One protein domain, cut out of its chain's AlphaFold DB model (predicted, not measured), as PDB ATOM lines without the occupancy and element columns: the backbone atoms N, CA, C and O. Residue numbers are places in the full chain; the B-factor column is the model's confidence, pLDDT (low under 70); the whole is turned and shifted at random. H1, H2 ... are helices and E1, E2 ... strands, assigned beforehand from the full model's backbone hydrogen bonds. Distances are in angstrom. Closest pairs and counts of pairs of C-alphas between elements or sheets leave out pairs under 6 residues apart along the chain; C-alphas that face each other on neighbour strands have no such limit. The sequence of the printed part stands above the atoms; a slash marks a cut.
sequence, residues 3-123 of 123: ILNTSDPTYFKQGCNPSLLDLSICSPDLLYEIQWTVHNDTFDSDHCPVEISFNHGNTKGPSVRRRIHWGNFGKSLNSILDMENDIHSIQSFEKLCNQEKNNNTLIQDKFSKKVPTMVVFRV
ATOM      1  N   ILE A   3     117.285 108.335 147.853       93.38
ATOM      2  CA  ILE A   3     118.284 107.644 147.025       93.38
ATOM      3  C   ILE A   3     118.703 106.371 147.758       93.38
ATOM      4  O   ILE A   3     119.002 106.429 148.949       93.38
ATOM      5  N   LEU A   4     118.707 105.241 147.048       92.31
ATOM      6  CA  LEU A   4     119.074 103.934 147.602       92.31
ATOM      7  C   LEU A   4     120.537 103.552 147.340       92.31
ATOM      8  O   LEU A   4     121.071 102.688 148.027       92.31
ATOM      9  N   ASN A   5     121.171 104.169 146.342       92.81
ATOM     10  CA  ASN A   5     122.530 103.848 145.919       92.81
ATOM     11  C   ASN A   5     123.567 104.006 147.035       92.81
ATOM     12  O   ASN A   5     123.579 105.007 147.753       92.81
ATOM     13  N   THR A   6     124.500 103.061 147.088       91.31
ATOM     14  CA  THR A   6     125.760 103.192 147.827       91.31
ATOM     15  C   THR A   6     126.864 103.736 146.907       91.31
ATOM     16  O   THR A   6     126.623 104.115 145.759       91.31
ATOM     17  N   SER A   7     128.101 103.766 147.408       91.94
ATOM     18  CA  SER A   7     129.301 104.030 146.611       91.94
ATOM     19  C   SER A   7     129.754 102.842 145.748       91.94
ATOM     20  O   SER A   7     130.801 102.940 145.111       91.94
ATOM     21  N   ASP A   8     129.018 101.726 145.742       93.06
ATOM     22  CA  ASP A   8     129.390 100.530 144.986       93.06
ATOM     23  C   ASP A   8     129.151 100.746 143.482       93.06
ATOM     24  O   ASP A   8     128.017 101.013 143.074       93.06
ATOM     25  N   PRO A   9     130.190 100.646 142.633       92.50
ATOM     26  CA  PRO A   9     130.071 100.918 141.204       92.50
ATOM     27  C   PRO A   9     129.191  99.881 140.501       92.50
ATOM     28  O   PRO A   9     129.291  98.682 140.753       92.50
ATOM     29  N   THR A  10     128.367 100.347 139.563       93.50
ATOM     30  CA  THR A  10     127.461  99.498 138.774       93.50
ATOM     31  C   THR A  10     127.938  99.294 137.343       93.50
ATOM     32  O   THR A  10     127.366  98.484 136.624       93.50
ATOM     33  N   TYR A  11     128.997  99.990 136.927       93.38
ATOM     34  CA  TYR A  11     129.559  99.916 135.586       93.38
ATOM     35  C   TYR A  11     131.063  99.654 135.610       93.38
ATOM     36  O   TYR A  11     131.818 100.339 136.309       93.38
ATOM     37  N   PHE A  12     131.491  98.703 134.781       91.25
ATOM     38  CA  PHE A  12     132.874  98.286 134.620       91.25
ATOM     39  C   PHE A  12     133.206  98.135 133.139       91.25
ATOM     40  O   PHE A  12     132.683  97.269 132.440       91.25
ATOM     41  N   LYS A  13     134.155  98.945 132.672       89.38
ATOM     42  CA  LYS A  13     134.706  98.845 131.322       89.38
ATOM     43  C   LYS A  13     136.201  98.594 131.386       89.38
ATOM     44  O   LYS A  13     136.919  99.234 132.152       89.38
ATOM     45  N   GLN A  14     136.676  97.674 130.552       86.50
ATOM     46  CA  GLN A  14     138.094  97.347 130.474       86.50
ATOM     47  C   GLN A  14     138.923  98.599 130.144       86.50
ATOM     48  O   GLN A  14     138.643  99.301 129.174       86.50
ATOM     49  N   GLY A  15     139.941  98.872 130.963       87.56
ATOM     50  CA  GLY A  15     140.815 100.037 130.799       87.56
ATOM     51  C   GLY A  15     140.203 101.373 131.240       87.56
ATOM     52  O   GLY A  15     140.784 102.418 130.966       87.56
ATOM     53  N   CYS A  16     139.047 101.366 131.908       90.12
ATOM     54  CA  CYS A  16     138.408 102.555 132.470       90.12
ATOM     55  C   CYS A  16     138.175 102.389 133.977       90.12
ATOM     56  O   CYS A  16     138.128 101.274 134.494       90.12
ATOM     57  N   ASN A  17     138.006 103.510 134.680       92.56
ATOM     58  CA  ASN A  17     137.652 103.484 136.097       92.56
ATOM     59  C   ASN A  17     136.190 103.028 136.282       92.56
ATOM     60  O   ASN A  17     135.332 103.433 135.487       92.56
ATOM     61  N   PRO A  18     135.881 102.235 137.327       93.00
ATOM     62  CA  PRO A  18     134.507 101.881 137.668       93.00
ATOM     63  C   PRO A  18     133.636 103.123 137.882       93.00
ATOM     64  O   PRO A  18     134.121 104.145 138.369       93.00
ATOM     65  N   SER A  19     132.359 103.045 137.506       93.00
ATOM     66  CA  SER A  19     131.434 104.188 137.543       93.00
ATOM     67  C   SER A  19     130.061 103.816 138.111       93.00
ATOM     68  O   SER A  19     129.642 102.660 138.078       93.00
ATOM     69  N   LEU A  20     129.356 104.821 138.636       92.88
ATOM     70  CA  LEU A  20     127.996 104.728 139.177       92.88
ATOM     71  C   LEU A  20     127.006 105.228 138.114       92.88
ATOM     72  O   LEU A  20     126.736 106.427 138.056       92.88
ATOM     73  N   LEU A  21     126.522 104.340 137.241       93.12
ATOM     74  CA  LEU A  21     125.638 104.720 136.122       93.12
ATOM     75  C   LEU A  21     124.169 104.330 136.335       93.12
ATOM     76  O   LEU A  21     123.283 104.899 135.699       93.12
ATOM     77  N   ASP A  22     123.891 103.390 137.238       90.94
ATOM     78  CA  ASP A  22     122.527 103.000 137.589       90.94
ATOM     79  C   ASP A  22     122.058 103.793 138.818       90.94
ATOM     80  O   ASP A  22     122.733 103.798 139.846       90.94
ATOM     81  N   LEU A  23     120.883 104.429 138.755       92.94
ATOM     82  CA  LEU A  23     120.281 105.185 139.863       92.94
ATOM     83  C   LEU A  23     118.970 104.534 140.317       92.94
ATOM     84  O   LEU A  23     118.057 104.313 139.522       92.94
ATOM     85  N   SER A  24     118.865 104.269 141.618       91.94
ATOM     86  CA  SER A  24     117.703 103.687 142.289       91.94
ATOM     87  C   SER A  24     117.134 104.656 143.321       91.94
ATOM     88  O   SER A  24     117.834 105.125 144.221       91.94
ATOM     89  N   ILE A  25     115.839 104.936 143.204       93.25
ATOM     90  CA  ILE A  25     115.119 105.886 144.057       93.25
ATOM     91  C   ILE A  25     113.821 105.272 144.584       93.25
ATOM     92  O   ILE A  25     113.198 104.442 143.920       93.25
ATOM     93  N   CYS A  26     113.376 105.710 145.761       89.31
ATOM     94  CA  CYS A  26     112.107 105.268 146.342       89.31
ATOM     95  C   CYS A  26     111.340 106.397 147.050       89.31
ATOM     96  O   CYS A  26     111.856 107.493 147.311       89.31
ATOM     97  N   SER A  27     110.077 106.114 147.373       90.31
ATOM     98  CA  SER A  27     109.298 106.919 148.319       90.31
ATOM     99  C   SER A  27     109.864 106.768 149.739       90.31
ATOM    100  O   SER A  27     110.330 105.676 150.072       90.31
ATOM    101  N   PRO A  28     109.816 107.817 150.588       90.38
ATOM    102  CA  PRO A  28     110.324 107.749 151.962       90.38
ATOM    103  C   PRO A  28     109.724 106.611 152.790       90.38
ATOM    104  O   PRO A  28     110.442 105.977 153.556       90.38
ATOM    105  N   ASP A  29     108.446 106.303 152.567       89.94
ATOM    106  CA  ASP A  29     107.716 105.256 153.292       89.94
ATOM    107  C   ASP A  29     108.306 103.850 153.081       89.94
ATOM    108  O   ASP A  29     108.116 102.974 153.913       89.94
ATOM    109  N   LEU A  30     109.056 103.635 151.993       86.50
ATOM    110  CA  LEU A  30     109.658 102.339 151.665       86.50
ATOM    111  C   LEU A  30     111.119 102.213 152.117       86.50
ATOM    112  O   LEU A  30     111.681 101.124 152.042       86.50
ATOM    113  N   LEU A  31     111.755 103.301 152.567       87.88
ATOM    114  CA  LEU A  31     113.207 103.350 152.781       87.88
ATOM    115  C   LEU A  31     113.697 102.284 153.771       87.88
ATOM    116  O   LEU A  31     114.721 101.653 153.542       87.88
ATOM    117  N   TYR A  32     112.950 102.066 154.853       87.81
ATOM    118  CA  TYR A  32     113.319 101.117 155.910       87.81
ATOM    119  C   TYR A  32     112.904  99.671 155.610       87.81
ATOM    120  O   TYR A  32     113.302  98.743 156.312       87.81
ATOM    121  N   GLU A  33     112.101  99.466 154.567       86.62
ATOM    122  CA  GLU A  33     111.658  98.141 154.139       86.62
ATOM    123  C   GLU A  33     112.540  97.554 153.040       86.62
ATOM    124  O   GLU A  33     112.425  96.362 152.756       86.62
ATOM    125  N   ILE A  34     113.398  98.376 152.430       86.62
ATOM    126  CA  ILE A  34     114.209  98.028 151.269       86.62
ATOM    127  C   ILE A  34     115.639  97.676 151.686       86.62
ATOM    128  O   ILE A  34     116.311  98.427 152.388       86.62
ATOM    129  N   GLN A  35     116.138  96.568 151.151       87.06
ATOM    130  CA  GLN A  35     117.558  96.263 151.060       87.06
ATOM    131  C   GLN A  35     118.014  96.458 149.611       87.06
ATOM    132  O   GLN A  35     117.410  95.912 148.687       87.06
ATOM    133  N   TRP A  36     119.086  97.226 149.424       90.56
ATOM    134  CA  TRP A  36     119.680  97.543 148.125       90.56
ATOM    135  C   TRP A  36     121.121  97.038 148.085       90.56
ATOM    136  O   TRP A  36     121.881  97.285 149.022       90.56
ATOM    137  N   THR A  37     121.498  96.335 147.019       89.81
ATOM    138  CA  THR A  37     122.859  95.814 146.825       89.81
ATOM    139  C   THR A  37     123.248  95.793 145.350       89.81
ATOM    140  O   THR A  37     122.411  95.541 144.484       89.81
ATOM    141  N   VAL A  38     124.537  95.974 145.057       89.56
ATOM    142  CA  VAL A  38     125.110  95.697 143.730       89.56
ATOM    143  C   VAL A  38     125.680  94.284 143.720       89.56
ATOM    144  O   VAL A  38     126.321  93.858 144.679       89.56
ATOM    145  N   HIS A  39     125.449  93.535 142.644       86.38
ATOM    146  CA  HIS A  39     126.091  92.237 142.472       86.38
ATOM    147  C   HIS A  39     127.585  92.386 142.162       86.38
ATOM    148  O   HIS A  39     127.998  93.249 141.394       86.38
ATOM    149  N   ASN A  40     128.385  91.453 142.679       82.50
ATOM    150  CA  ASN A  40     129.831  91.417 142.438       82.50
ATOM    151  C   ASN A  40     130.223  90.873 141.051       82.50
ATOM    152  O   ASN A  40     131.397  90.915 140.695       82.50
ATOM    153  N   ASP A  41     129.271  90.321 140.294       82.31
ATOM    154  CA  ASP A  41     129.480  89.780 138.947       82.31
ATOM    155  C   ASP A  41     128.695  90.633 137.939       82.31
ATOM    156  O   ASP A  41     127.531  90.969 138.177       82.31
ATOM    157  N   THR A  42     129.322  90.981 136.814       80.31
ATOM    158  CA  THR A  42     128.692  91.726 135.714       80.31
ATOM    159  C   THR A  42     127.897  90.825 134.771       80.31
ATOM    160  O   THR A  42     127.161  91.297 133.906       80.31
ATOM    161  N   PHE A  43     128.005  89.509 134.931       78.12
ATOM    162  CA  PHE A  43     127.283  88.524 134.145       78.12
ATOM    163  C   PHE A  43     127.521  88.652 132.620       78.12
ATOM    164  O   PHE A  43     126.585  88.512 131.830       78.12
ATOM    165  N   ASP A  44     128.780  88.843 132.207       77.88
ATOM    166  CA  ASP A  44     129.228  89.113 130.821       77.88
ATOM    167  C   ASP A  44     128.707  90.437 130.227       77.88
ATOM    168  O   ASP A  44     128.878  90.686 129.034       77.88
ATOM    169  N   SER A  45     128.072  91.285 131.039       80.56
ATOM    170  CA  SER A  45     127.801  92.680 130.697       80.56
ATOM    171  C   SER A  45     128.967  93.559 131.153       80.56
ATOM    172  O   SER A  45     129.835  93.156 131.924       80.56
ATOM    173  N   ASP A  46     128.949  94.800 130.708       86.75
ATOM    174  CA  ASP A  46     129.660  95.938 131.285       86.75
ATOM    175  C   ASP A  46     128.961  96.541 132.525       86.75
ATOM    176  O   ASP A  46     129.559  97.356 133.225       86.75
ATOM    177  N   HIS A  47     127.732  96.121 132.850       89.44
ATOM    178  CA  HIS A  47     127.000  96.548 134.048       89.44
ATOM    179  C   HIS A  47     126.836  95.420 135.075       89.44
ATOM    180  O   HIS A  47     126.414  94.311 134.744       89.44
ATOM    181  N   CYS A  48     127.069  95.733 136.351       87.44
ATOM    182  CA  CYS A  48     126.651  94.903 137.473       87.44
ATOM    183  C   CYS A  48     125.153  95.096 137.750       87.44
ATOM    184  O   CYS A  48     124.684  96.228 137.883       87.44
ATOM    185  N   PRO A  49     124.373  94.012 137.886       86.56
ATOM    186  CA  PRO A  49     122.982  94.127 138.291       86.56
ATOM    187  C   PRO A  49     122.836  94.769 139.676       86.56
ATOM    188  O   PRO A  49     123.572  94.444 140.606       86.56
ATOM    189  N   VAL A  50     121.819  95.615 139.811       89.44
ATOM    190  CA  VAL A  50     121.328  96.123 141.095       89.44
ATOM    191  C   VAL A  50     120.197  95.212 141.576       89.44
ATOM    192  O   VAL A  50     119.253  94.945 140.828       89.44
ATOM    193  N   GLU A  51     120.295  94.727 142.811       85.62
ATOM    194  CA  GLU A  51     119.267  93.938 143.488       85.62
ATOM    195  C   GLU A  51     118.588  94.778 144.567       85.62
ATOM    196  O   GLU A  51     119.236  95.470 145.353       85.62
ATOM    197  N   ILE A  52     117.257  94.712 144.585       86.25
ATOM    198  CA  ILE A  52     116.425  95.420 145.548       86.25
ATOM    199  C   ILE A  52     115.428  94.423 146.116       86.25
ATOM    200  O   ILE A  52     114.634  93.841 145.375       86.25
ATOM    201  N   SER A  53     115.487  94.206 147.423       80.81
ATOM    202  CA  SER A  53     114.644  93.249 148.136       80.81
ATOM    203  C   SER A  53     113.885  93.930 149.270       80.81
ATOM    204  O   SER A  53     114.283  94.988 149.748       80.81
ATOM    205  N   PHE A  54     112.749  93.348 149.659       79.44
ATOM    206  CA  PHE A  54     111.877  93.889 150.700       79.44
ATOM    207  C   PHE A  54     111.870  92.966 151.909       79.44
ATOM    208  O   PHE A  54     111.751  91.750 151.759       79.44
ATOM    209  N   ASN A  55     111.875  93.551 153.104       71.12
ATOM    210  CA  ASN A  55     111.853  92.833 154.381       71.12
ATOM    211  C   ASN A  55     110.513  92.119 154.682       71.12
ATOM    212  O   ASN A  55     110.342  91.524 155.746       71.12
ATOM    213  N   HIS A  56     109.545  92.148 153.760       66.44
ATOM    214  CA  HIS A  56     108.239  91.520 153.935       66.44
ATOM    215  C   HIS A  56     108.313  89.983 153.835       66.44
ATOM    216  O   HIS A  56     108.764  89.406 152.842       66.44
ATOM    217  N   GLY A  57     107.820  89.330 154.892       54.41
ATOM    218  CA  GLY A  57     107.937  87.900 155.173       54.41
ATOM    219  C   GLY A  57     107.667  86.938 154.006       54.41
ATOM    220  O   GLY A  57     106.848  87.157 153.107       54.41
ATOM    221  N   ASN A  58     108.389  85.820 154.060       52.94
ATOM    222  CA  ASN A  58     108.374  84.682 153.145       52.94
ATOM    223  C   ASN A  58     106.970  84.204 152.725       52.94
ATOM    224  O   ASN A  58     106.424  83.258 153.274       52.94
ATOM    225  N   THR A  59     106.417  84.776 151.660       50.66
ATOM    226  CA  THR A  59     105.407  84.099 150.834       50.66
ATOM    227  C   THR A  59     105.794  84.156 149.355       50.66
ATOM    228  O   THR A  59     105.836  85.236 148.770       50.66
ATOM    229  N   LYS A  60     106.063  82.985 148.761       53.56
ATOM    230  CA  LYS A  60     106.487  82.686 147.369       53.56
ATOM    231  C   LYS A  60     107.977  82.350 147.245       53.56
ATOM    232  O   LYS A  60     108.827  83.115 147.687       53.56
ATOM    233  N   GLY A  61     108.221  81.156 146.693       52.59
ATOM    234  CA  GLY A  61     109.525  80.502 146.567       52.59
ATOM    235  C   GLY A  61     110.521  81.248 145.671       52.59
ATOM    236  O   GLY A  61     110.188  82.311 145.143       52.59
ATOM    237  N   PRO A  62     111.745  80.710 145.520       51.72
ATOM    238  CA  PRO A  62     112.816  81.368 144.780       51.72
ATOM    239  C   PRO A  62     112.354  81.732 143.362       51.72
ATOM    240  O   PRO A  62     111.831  80.889 142.634       51.72
ATOM    241  N   SER A  63     112.523  82.999 142.967       57.59
ATOM    242  CA  SER A  63     112.352  83.383 141.567       57.59
ATOM    243  C   SER A  63     113.542  82.844 140.790       57.59
ATOM    244  O   SER A  63     114.691  83.185 141.073       57.59
ATOM    245  N   VAL A  64     113.250  82.020 139.792       58.19
ATOM    246  CA  VAL A  64     114.249  81.479 138.875       58.19
ATOM    247  C   VAL A  64     114.642  82.573 137.884       58.19
ATOM    248  O   VAL A  64     113.790  83.075 137.144       58.19
ATOM    249  N   ARG A  65     115.923  82.960 137.848       65.00
ATOM    250  CA  ARG A  65     116.447  83.871 136.824       65.00
ATOM    251  C   ARG A  65     117.130  83.048 135.739       65.00
ATOM    252  O   ARG A  65     118.001  82.223 136.002       65.00
ATOM    253  N   ARG A  66     116.725  83.288 134.495       70.06
ATOM    254  CA  ARG A  66     117.388  82.741 133.310       70.06
ATOM    255  C   ARG A  66     118.425  83.747 132.825       70.06
ATOM    256  O   ARG A  66     118.084  84.912 132.620       70.06
ATOM    257  N   ARG A  67     119.670  83.309 132.649       73.81
ATOM    258  CA  ARG A  67     120.764  84.106 132.078       73.81
ATOM    259  C   ARG A  67     121.268  83.429 130.819       73.81
ATOM    260  O   ARG A  67     121.480  82.230 130.832       73.81
ATOM    261  N   ILE A  68     121.528  84.199 129.773       79.38
ATOM    262  CA  ILE A  68     122.231  83.705 128.587       79.38
ATOM    263  C   ILE A  68     123.722  83.952 128.795       79.38
ATOM    264  O   ILE A  68     124.113  85.059 129.167       79.38
ATOM    265  N   HIS A  69     124.552  82.941 128.561       82.56
ATOM    266  CA  HIS A  69     125.998  83.119 128.503       82.56
ATOM    267  C   HIS A  69     126.370  83.728 127.143       82.56
ATOM    268  O   HIS A  69     126.631  83.005 126.181       82.56
ATOM    269  N   TRP A  70     126.389  85.061 127.045       80.00
ATOM    270  CA  TRP A  70     126.569  85.779 125.773       80.00
ATOM    271  C   TRP A  70     127.872  85.427 125.051       80.00
ATOM    272  O   TRP A  70     127.871  85.270 123.831       80.00
ATOM    273  N   GLY A  71     128.964  85.225 125.797       83.00
ATOM    274  CA  GLY A  71     130.241  84.797 125.220       83.00
ATOM    275  C   GLY A  71     130.173  83.434 124.517       83.00
ATOM    276  O   GLY A  71     130.718  83.281 123.425       83.00
ATOM    277  N   ASN A  72     129.480  82.453 125.104       85.88
ATOM    278  CA  ASN A  72     129.306  81.130 124.499       85.88
ATOM    279  C   ASN A  72     128.271  81.159 123.377       85.88
ATOM    280  O   ASN A  72     128.507  80.571 122.329       85.88
ATOM    281  N   PHE A  73     127.186  81.914 123.558       87.06
ATOM    282  CA  PHE A  73     126.180  82.142 122.526       87.06
ATOM    283  C   PHE A  73     126.801  82.701 121.241       87.06
ATOM    284  O   PHE A  73     126.586  82.141 120.171       87.06
ATOM    285  N   GLY A  74     127.623  83.752 121.344       86.69
ATOM    286  CA  GLY A  74     128.294  84.343 120.184       86.69
ATOM    287  C   GLY A  74     129.259  83.373 119.502       86.69
ATOM    288  O   GLY A  74     129.248  83.254 118.281       86.69
ATOM    289  N   LYS A  75     130.055  82.623 120.279       88.81
ATOM    290  CA  LYS A  75     130.965  81.600 119.733       88.81
ATOM    291  C   LYS A  75     130.212  80.473 119.023       88.81
ATOM    292  O   LYS A  75     130.614  80.081 117.934       88.81
ATOM    293  N   SER A  76     129.139  79.971 119.636       88.31
ATOM    294  CA  SER A  76     128.317  78.890 119.087       88.31
ATOM    295  C   SER A  76     127.638  79.325 117.792       88.31
ATOM    296  O   SER A  76     127.765  78.650 116.774       88.31
ATOM    297  N   LEU A  77     127.015  80.510 117.790       88.75
ATOM    298  CA  LEU A  77     126.405  81.068 116.586       88.75
ATOM    299  C   LEU A  77     127.415  81.268 115.463       88.75
ATOM    300  O   LEU A  77     127.152  80.826 114.352       88.75
ATOM    301  N   ASN A  78     128.563  81.890 115.740       87.62
ATOM    302  CA  ASN A  78     129.580  82.107 114.712       87.62
ATOM    303  C   ASN A  78     130.085  80.777 114.144       87.62
ATOM    304  O   ASN A  78     130.168  80.635 112.934       87.62
ATOM    305  N   SER A  79     130.316  79.769 114.990       88.06
ATOM    306  CA  SER A  79     130.728  78.446 114.516       88.06
ATOM    307  C   SER A  79     129.684  77.780 113.619       88.06
ATOM    308  O   SER A  79     130.065  77.059 112.701       88.06
ATOM    309  N   ILE A  80     128.389  77.969 113.890       86.50
ATOM    310  CA  ILE A  80     127.318  77.426 113.047       86.50
ATOM    311  C   ILE A  80     127.261  78.196 111.728       86.50
ATOM    312  O   ILE A  80     127.245  77.571 110.675       86.50
ATOM    313  N   LEU A  81     127.324  79.529 111.777       84.44
ATOM    314  CA  LEU A  81     127.342  80.390 110.593       84.44
ATOM    315  C   LEU A  81     128.547  80.119 109.681       84.44
ATOM    316  O   LEU A  81     128.404  80.147 108.465       84.44
ATOM    317  N   ASP A  82     129.710  79.815 110.255       84.12
ATOM    318  CA  ASP A  82     130.927  79.497 109.501       84.12
ATOM    319  C   ASP A  82     130.853  78.114 108.819       84.12
ATOM    320  O   ASP A  82     131.534  77.876 107.820       84.12
ATOM    321  N   MET A  83     130.042  77.186 109.345       80.56
ATOM    322  CA  MET A  83     129.815  75.858 108.752       80.56
ATOM    323  C   MET A  83     128.627  75.833 107.784       80.56
ATOM    324  O   MET A  83     128.599  75.034 106.844       80.56
ATOM    325  N   GLU A  84     127.626  76.672 108.025       73.38
ATOM    326  CA  GLU A  84     126.358  76.701 107.311       73.38
ATOM    327  C   GLU A  84     126.409  77.790 106.232       73.38
ATOM    328  O   GLU A  84     126.115  78.956 106.469       73.38
ATOM    329  N   ASN A  85     126.785  77.399 105.011       65.06
ATOM    330  CA  ASN A  85     126.961  78.321 103.879       65.06
ATOM    331  C   ASN A  85     125.677  79.043 103.422       65.06
ATOM    332  O   ASN A  85     125.750  79.854 102.502       65.06
ATOM    333  N   ASP A  86     124.504  78.740 103.989       63.34
ATOM    334  CA  ASP A  86     123.247  79.205 103.411       63.34
ATOM    335  C   ASP A  86     122.084  79.280 104.417       63.34
ATOM    336  O   ASP A  86     121.170  78.451 104.472       63.34
ATOM    337  N   ILE A  87     122.070  80.348 105.215       72.81
ATOM    338  CA  ILE A  87     120.848  80.777 105.899       72.81
ATOM    339  C   ILE A  87     119.982  81.532 104.888       72.81
ATOM    340  O   ILE A  87     120.019  82.754 104.766       72.81
ATOM    341  N   HIS A  88     119.171  80.778 104.153       70.69
ATOM    342  CA  HIS A  88     118.384  81.285 103.025       70.69
ATOM    343  C   HIS A  88     117.188  82.190 103.396       70.69
ATOM    344  O   HIS A  88     116.437  82.618 102.519       70.69
ATOM    345  N   SER A  89     116.936  82.448 104.687       84.69
ATOM    346  CA  SER A  89     115.810  83.275 105.143       84.69
ATOM    347  C   SER A  89     116.012  83.812 106.559       84.69
ATOM    348  O   SER A  89     116.538  83.125 107.436       84.69
ATOM    349  N   ILE A  90     115.473  85.009 106.808       83.62
ATOM    350  CA  ILE A  90     115.387  85.639 108.135       83.62
ATOM    351  C   ILE A  90     114.694  84.714 109.147       83.62
ATOM    352  O   ILE A  90     115.130  84.612 110.288       83.62
ATOM    353  N   GLN A  91     113.670  83.966 108.729       86.94
ATOM    354  CA  GLN A  91     112.957  83.044 109.623       86.94
ATOM    355  C   GLN A  91     113.839  81.877 110.090       86.94
ATOM    356  O   GLN A  91     113.707  81.406 111.220       86.94
ATOM    357  N   SER A  92     114.735  81.397 109.224       84.19
ATOM    358  CA  SER A  92     115.696  80.347 109.572       84.19
ATOM    359  C   SER A  92     116.740  80.882 110.550       84.19
ATOM    360  O   SER A  92     117.023  80.231 111.555       84.19
ATOM    361  N   PHE A  93     117.217  82.111 110.323       86.00
ATOM    362  CA  PHE A  93     118.128  82.797 111.238       86.00
ATOM    363  C   PHE A  93     117.514  83.005 112.631       86.00
ATOM    364  O   PHE A  93     118.143  82.715 113.647       86.00
ATOM    365  N   GLU A  94     116.261  83.460 112.697       88.62
ATOM    366  CA  GLU A  94     115.550  83.665 113.962       88.62
ATOM    367  C   GLU A  94     115.370  82.359 114.740       88.62
ATOM    368  O   GLU A  94     115.541  82.334 115.962       88.62
ATOM    369  N   LYS A  95     115.042  81.256 114.054       88.44
ATOM    370  CA  LYS A  95     114.945  79.931 114.685       88.44
ATOM    371  C   LYS A  95     116.282  79.498 115.274       88.44
ATOM    372  O   LYS A  95     116.310  79.096 116.436       88.44
ATOM    373  N   LEU A  96     117.366  79.649 114.515       88.69
ATOM    374  CA  LEU A  96     118.718  79.337 114.970       88.69
ATOM    375  C   LEU A  96     119.105  80.169 116.201       88.69
ATOM    376  O   LEU A  96     119.499  79.616 117.226       88.69
ATOM    377  N   CYS A  97     118.901  81.488 116.153       88.12
ATOM    378  CA  CYS A  97     119.171  82.380 117.282       88.12
ATOM    379  C   CYS A  97     118.382  81.988 118.535       88.12
ATOM    380  O   CYS A  97     118.922  81.990 119.640       88.12
ATOM    381  N   ASN A  98     117.102  81.635 118.385       88.38
ATOM    382  CA  ASN A  98     116.267  81.210 119.507       88.38
ATOM    383  C   ASN A  98     116.702  79.858 120.084       88.38
ATOM    384  O   ASN A  98     116.678  79.678 121.304       88.38
ATOM    385  N   GLN A  99     117.115  78.922 119.232       88.69
ATOM    386  CA  GLN A  99     117.656  77.635 119.653       88.69
ATOM    387  C   GLN A  99     118.957  77.821 120.440       88.69
ATOM    388  O   GLN A  99     119.051  77.371 121.583       88.69
ATOM    389  N   GLU A 100     119.911  78.579 119.897       88.88
ATOM    390  CA  GLU A 100     121.190  78.834 120.559       88.88
ATOM    391  C   GLU A 100     121.039  79.641 121.844       88.88
ATOM    392  O   GLU A 100     121.718  79.379 122.838       88.88
ATOM    393  N   LYS A 101     120.085  80.572 121.879       86.25
ATOM    394  CA  LYS A 101     119.709  81.280 123.101       86.25
ATOM    395  C   LYS A 101     119.272  80.310 124.197       86.25
ATOM    396  O   LYS A 101     119.700  80.467 125.337       86.25
ATOM    397  N   ASN A 102     118.437  79.321 123.879       85.88
ATOM    398  CA  ASN A 102     117.981  78.331 124.856       85.88
ATOM    399  C   ASN A 102     119.125  77.412 125.311       85.88
ATOM    400  O   ASN A 102     119.270  77.202 126.512       85.88
ATOM    401  N   ASN A 103     119.971  76.949 124.385       86.38
ATOM    402  CA  ASN A 103     121.135  76.105 124.684       86.38
ATOM    403  C   ASN A 103     122.135  76.796 125.619       86.38
ATOM    404  O   ASN A 103     122.714  76.169 126.502       86.38
ATOM    405  N   ASN A 104     122.306  78.108 125.452       84.50
ATOM    406  CA  ASN A 104     123.216  78.924 126.252       84.50
ATOM    407  C   ASN A 104     122.527  79.594 127.450       84.50
ATOM    408  O   ASN A 104     123.134  80.444 128.110       84.50
ATOM    409  N   THR A 105     121.267  79.251 127.740       82.75
ATOM    410  CA  THR A 105     120.564  79.762 128.916       82.75
ATOM    411  C   THR A 105     120.896  78.919 130.144       82.75
ATOM    412  O   THR A 105     120.485  77.771 130.268       82.75
ATOM    413  N   LEU A 106     121.585  79.531 131.099       76.75
ATOM    414  CA  LEU A 106     121.801  79.010 132.439       76.75
ATOM    415  C   LEU A 106     120.623  79.383 133.344       76.75
ATOM    416  O   LEU A 106     120.115  80.511 133.322       76.75
ATOM    417  N   ILE A 107     120.209  78.426 134.166       68.56
ATOM    418  CA  ILE A 107     119.237  78.632 135.234       68.56
ATOM    419  C   ILE A 107     120.024  78.923 136.511       68.56
ATOM    420  O   ILE A 107     120.797  78.080 136.961       68.56
ATOM    421  N   GLN A 108     119.851  80.116 137.079       61.03
ATOM    422  CA  GLN A 108     120.380  80.448 138.398       61.03
ATOM    423  C   GLN A 108     119.228  80.755 139.354       61.03
ATOM    424  O   GLN A 108     118.394  81.633 139.106       61.03
ATOM    425  N   ASP A 109     119.217  80.038 140.473       51.94
ATOM    426  CA  ASP A 109     118.343  80.317 141.603       51.94
ATOM    427  C   ASP A 109     119.002  81.372 142.484       51.94
ATOM    428  O   ASP A 109     120.110  81.132 142.965       51.94
ATOM    429  N   LYS A 110     118.334  82.525 142.660       50.88
ATOM    430  CA  LYS A 110     118.482  83.501 143.770       50.88
ATOM    431  C   LYS A 110     117.910  84.870 143.386       50.88
ATOM    432  O   LYS A 110     118.648  85.833 143.254       50.88
ATOM    433  N   PHE A 111     116.597  84.989 143.217       53.16
ATOM    434  CA  PHE A 111     115.967  86.311 143.279       53.16
ATOM    435  C   PHE A 111     114.708  86.266 144.136       53.16
ATOM    436  O   PHE A 111     113.861  85.378 143.982       53.16
ATOM    437  N   SER A 112     114.578  87.233 145.042       44.81
ATOM    438  CA  SER A 112     113.388  87.396 145.867       44.81
ATOM    439  C   SER A 112     112.456  88.448 145.255       44.81
ATOM    440  O   SER A 112     112.661  89.641 145.413       44.81
ATOM    441  N   LYS A 113     111.413  87.939 144.584       52.53
ATOM    442  CA  LYS A 113     110.077  88.521 144.327       52.53
ATOM    443  C   LYS A 113     109.919  89.831 143.529       52.53
ATOM    444  O   LYS A 113     110.737  90.735 143.501       52.53
ATOM    445  N   LYS A 114     108.747  89.899 142.882       43.03
ATOM    446  CA  LYS A 114     108.161  91.051 142.174       43.03
ATOM    447  C   LYS A 114     107.679  92.119 143.162       43.03
ATOM    448  O   LYS A 114     107.073  91.774 144.175       43.03
ATOM    449  N   VAL A 115     107.863  93.385 142.795       50.53
ATOM    450  CA  VAL A 115     107.649  94.573 143.639       50.53
ATOM    451  C   VAL A 115     106.656  95.550 142.973       50.53
ATOM    452  O   VAL A 115     106.578  95.558 141.740       50.53
ATOM    453  N   PRO A 116     105.904  96.369 143.743       46.34
ATOM    454  CA  PRO A 116     105.241  97.589 143.256       46.34
ATOM    455  C   PRO A 116     106.211  98.602 142.611       46.34
ATOM    456  O   PRO A 116     107.427  98.428 142.626       46.34
ATOM    457  N   THR A 117     105.657  99.652 142.000       44.34
ATOM    458  CA  THR A 117     106.347 100.588 141.100       44.34
ATOM    459  C   THR A 117     107.632 101.167 141.703       44.34
ATOM    460  O   THR A 117     107.597 101.996 142.607       44.34
ATOM    461  N   MET A 118     108.770 100.750 141.157       55.59
ATOM    462  CA  MET A 118     110.096 101.277 141.451       55.59
ATOM    463  C   MET A 118     110.728 101.700 140.132       55.59
ATOM    464  O   MET A 118     110.560 101.018 139.120       55.59
ATOM    465  N   VAL A 119     111.423 102.835 140.133       56.56
ATOM    466  CA  VAL A 119     112.078 103.351 138.932       56.56
ATOM    467  C   VAL A 119     113.580 103.203 139.110       56.56
ATOM    468  O   VAL A 119     114.172 103.824 139.992       56.56
ATOM    469  N   VAL A 120     114.175 102.350 138.279       64.00
ATOM    470  CA  VAL A 120     115.624 102.234 138.122       64.00
ATOM    471  C   VAL A 120     115.980 102.938 136.822       64.00
ATOM    472  O   VAL A 120     115.491 102.554 135.758       64.00
ATOM    473  N   PHE A 121     116.798 103.980 136.911       61.50
ATOM    474  CA  PHE A 121     117.325 104.677 135.744       61.50
ATOM    475  C   PHE A 121     118.687 104.096 135.376       61.50
ATOM    476  O   PHE A 121     119.515 103.862 136.255       61.50
ATOM    477  N   ARG A 122     118.906 103.891 134.077       67.12
ATOM    478  CA  ARG A 122     120.205 103.542 133.495       67.12
ATOM    479  C   ARG A 122     120.619 104.668 132.562       67.12
ATOM    480  O   ARG A 122     119.809 105.040 131.710       67.12
ATOM    481  N   VAL A 123     121.809 105.224 132.781       51.91
ATOM    482  CA  VAL A 123     122.401 106.296 131.962       51.91
ATOM    483  C   VAL A 123     123.397 105.709 130.977       51.91
ATOM    484  O   VAL A 123     124.187 104.842 131.410       51.91
TER     485      VAL A 123
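Overview. This is residues 3 to 123 of the 123 residues of an uncharacterized protein of Araneus ventricosus (UniProt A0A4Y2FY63). A two-stranded ribbon, E4 and E5, leads from a loose head of two strand pairs at one end to a V of two helices, H1 and H2, at the other. The head holds the hairpin E2 and E3 and the pair E1 and E6, set near each other with little contact. The printed part has 121 residues with six named strands and two named helices in the order E1 E2 E3 E4 H1 H2 E5 E6; the three sheets E1 - E6, E2 - E3 and E4 - E5 are each antiparallel. The class is mixed, helices and strands, with under half of the residues in named elements. The whole is loose, with a radius of gyration of the C-alphas of 18.9 A, and flat, spanning 59 by 40 by 22 A.

Arrangement. E4, residues 63 to 68, and E5, residues 105 to 111, are antiparallel neighbours at 147 degrees, with N 67 and O 106 2.9 A apart and N 106 and O 67 2.7 A apart, within hydrogen-bond range. H1, residues 70 to 83, follows E4 by a tight link, and H2, residues 90 to 103, leads to E5 by another. The helices touch with residues 73 to 77 of H1 and 97 to 101 of H2 alone; their closest C-alphas, of Phe 73 and Glu 100, are 6.3 A apart. They run opposite ways at a steep tilt of 46 degrees. In both helices every O i to N i+4 pair is within hydrogen-bond range. E2, residues 34 to 38, and E3, residues 50 to 54, form an antiparallel hairpin at 160 degrees, with N 35 and O 53 2.8 A apart. E3 and E5 are only just apart, their closest C-alphas at 8.3 A. E1, residues 22 to 26, and E6, residues 119 to 122, are antiparallel at 166 degrees, with N 23 and O 121 2.9 A apart. The closest C-alphas of E1 and E3, those of Asp 22 and Val 50, are 7.8 A apart. E1 and E2 are apart.

Along the chain. E4 measures 16.3 A from first to last C-alpha and E5 16.4 A; H1 measures 20.0 A and H2 19.9 A. E1, E2 and E3 measure 13.8 A, 13.5 A and 13.7 A, and E6 9.8 A. E1 begins at C-alpha 22, (122.527, 103.000, 137.589); H1 ends at C-alpha 83, (129.815, 75.858, 108.752); E6 ends at C-alpha 122, (120.205, 103.542, 133.495).

Size, cuts and confidence. The two C-alphas farthest apart, of Asp 29 and Asn 85, are 59.5 A apart. The printed part has no cut. The link from E2 to E3, 11 residues, is long, and residues 3 to 21 hold no named element. Mean pLDDT of the printed part is 79.0; it is under 70 at residues 56 to 65, 85 to 86 and 107 to 123.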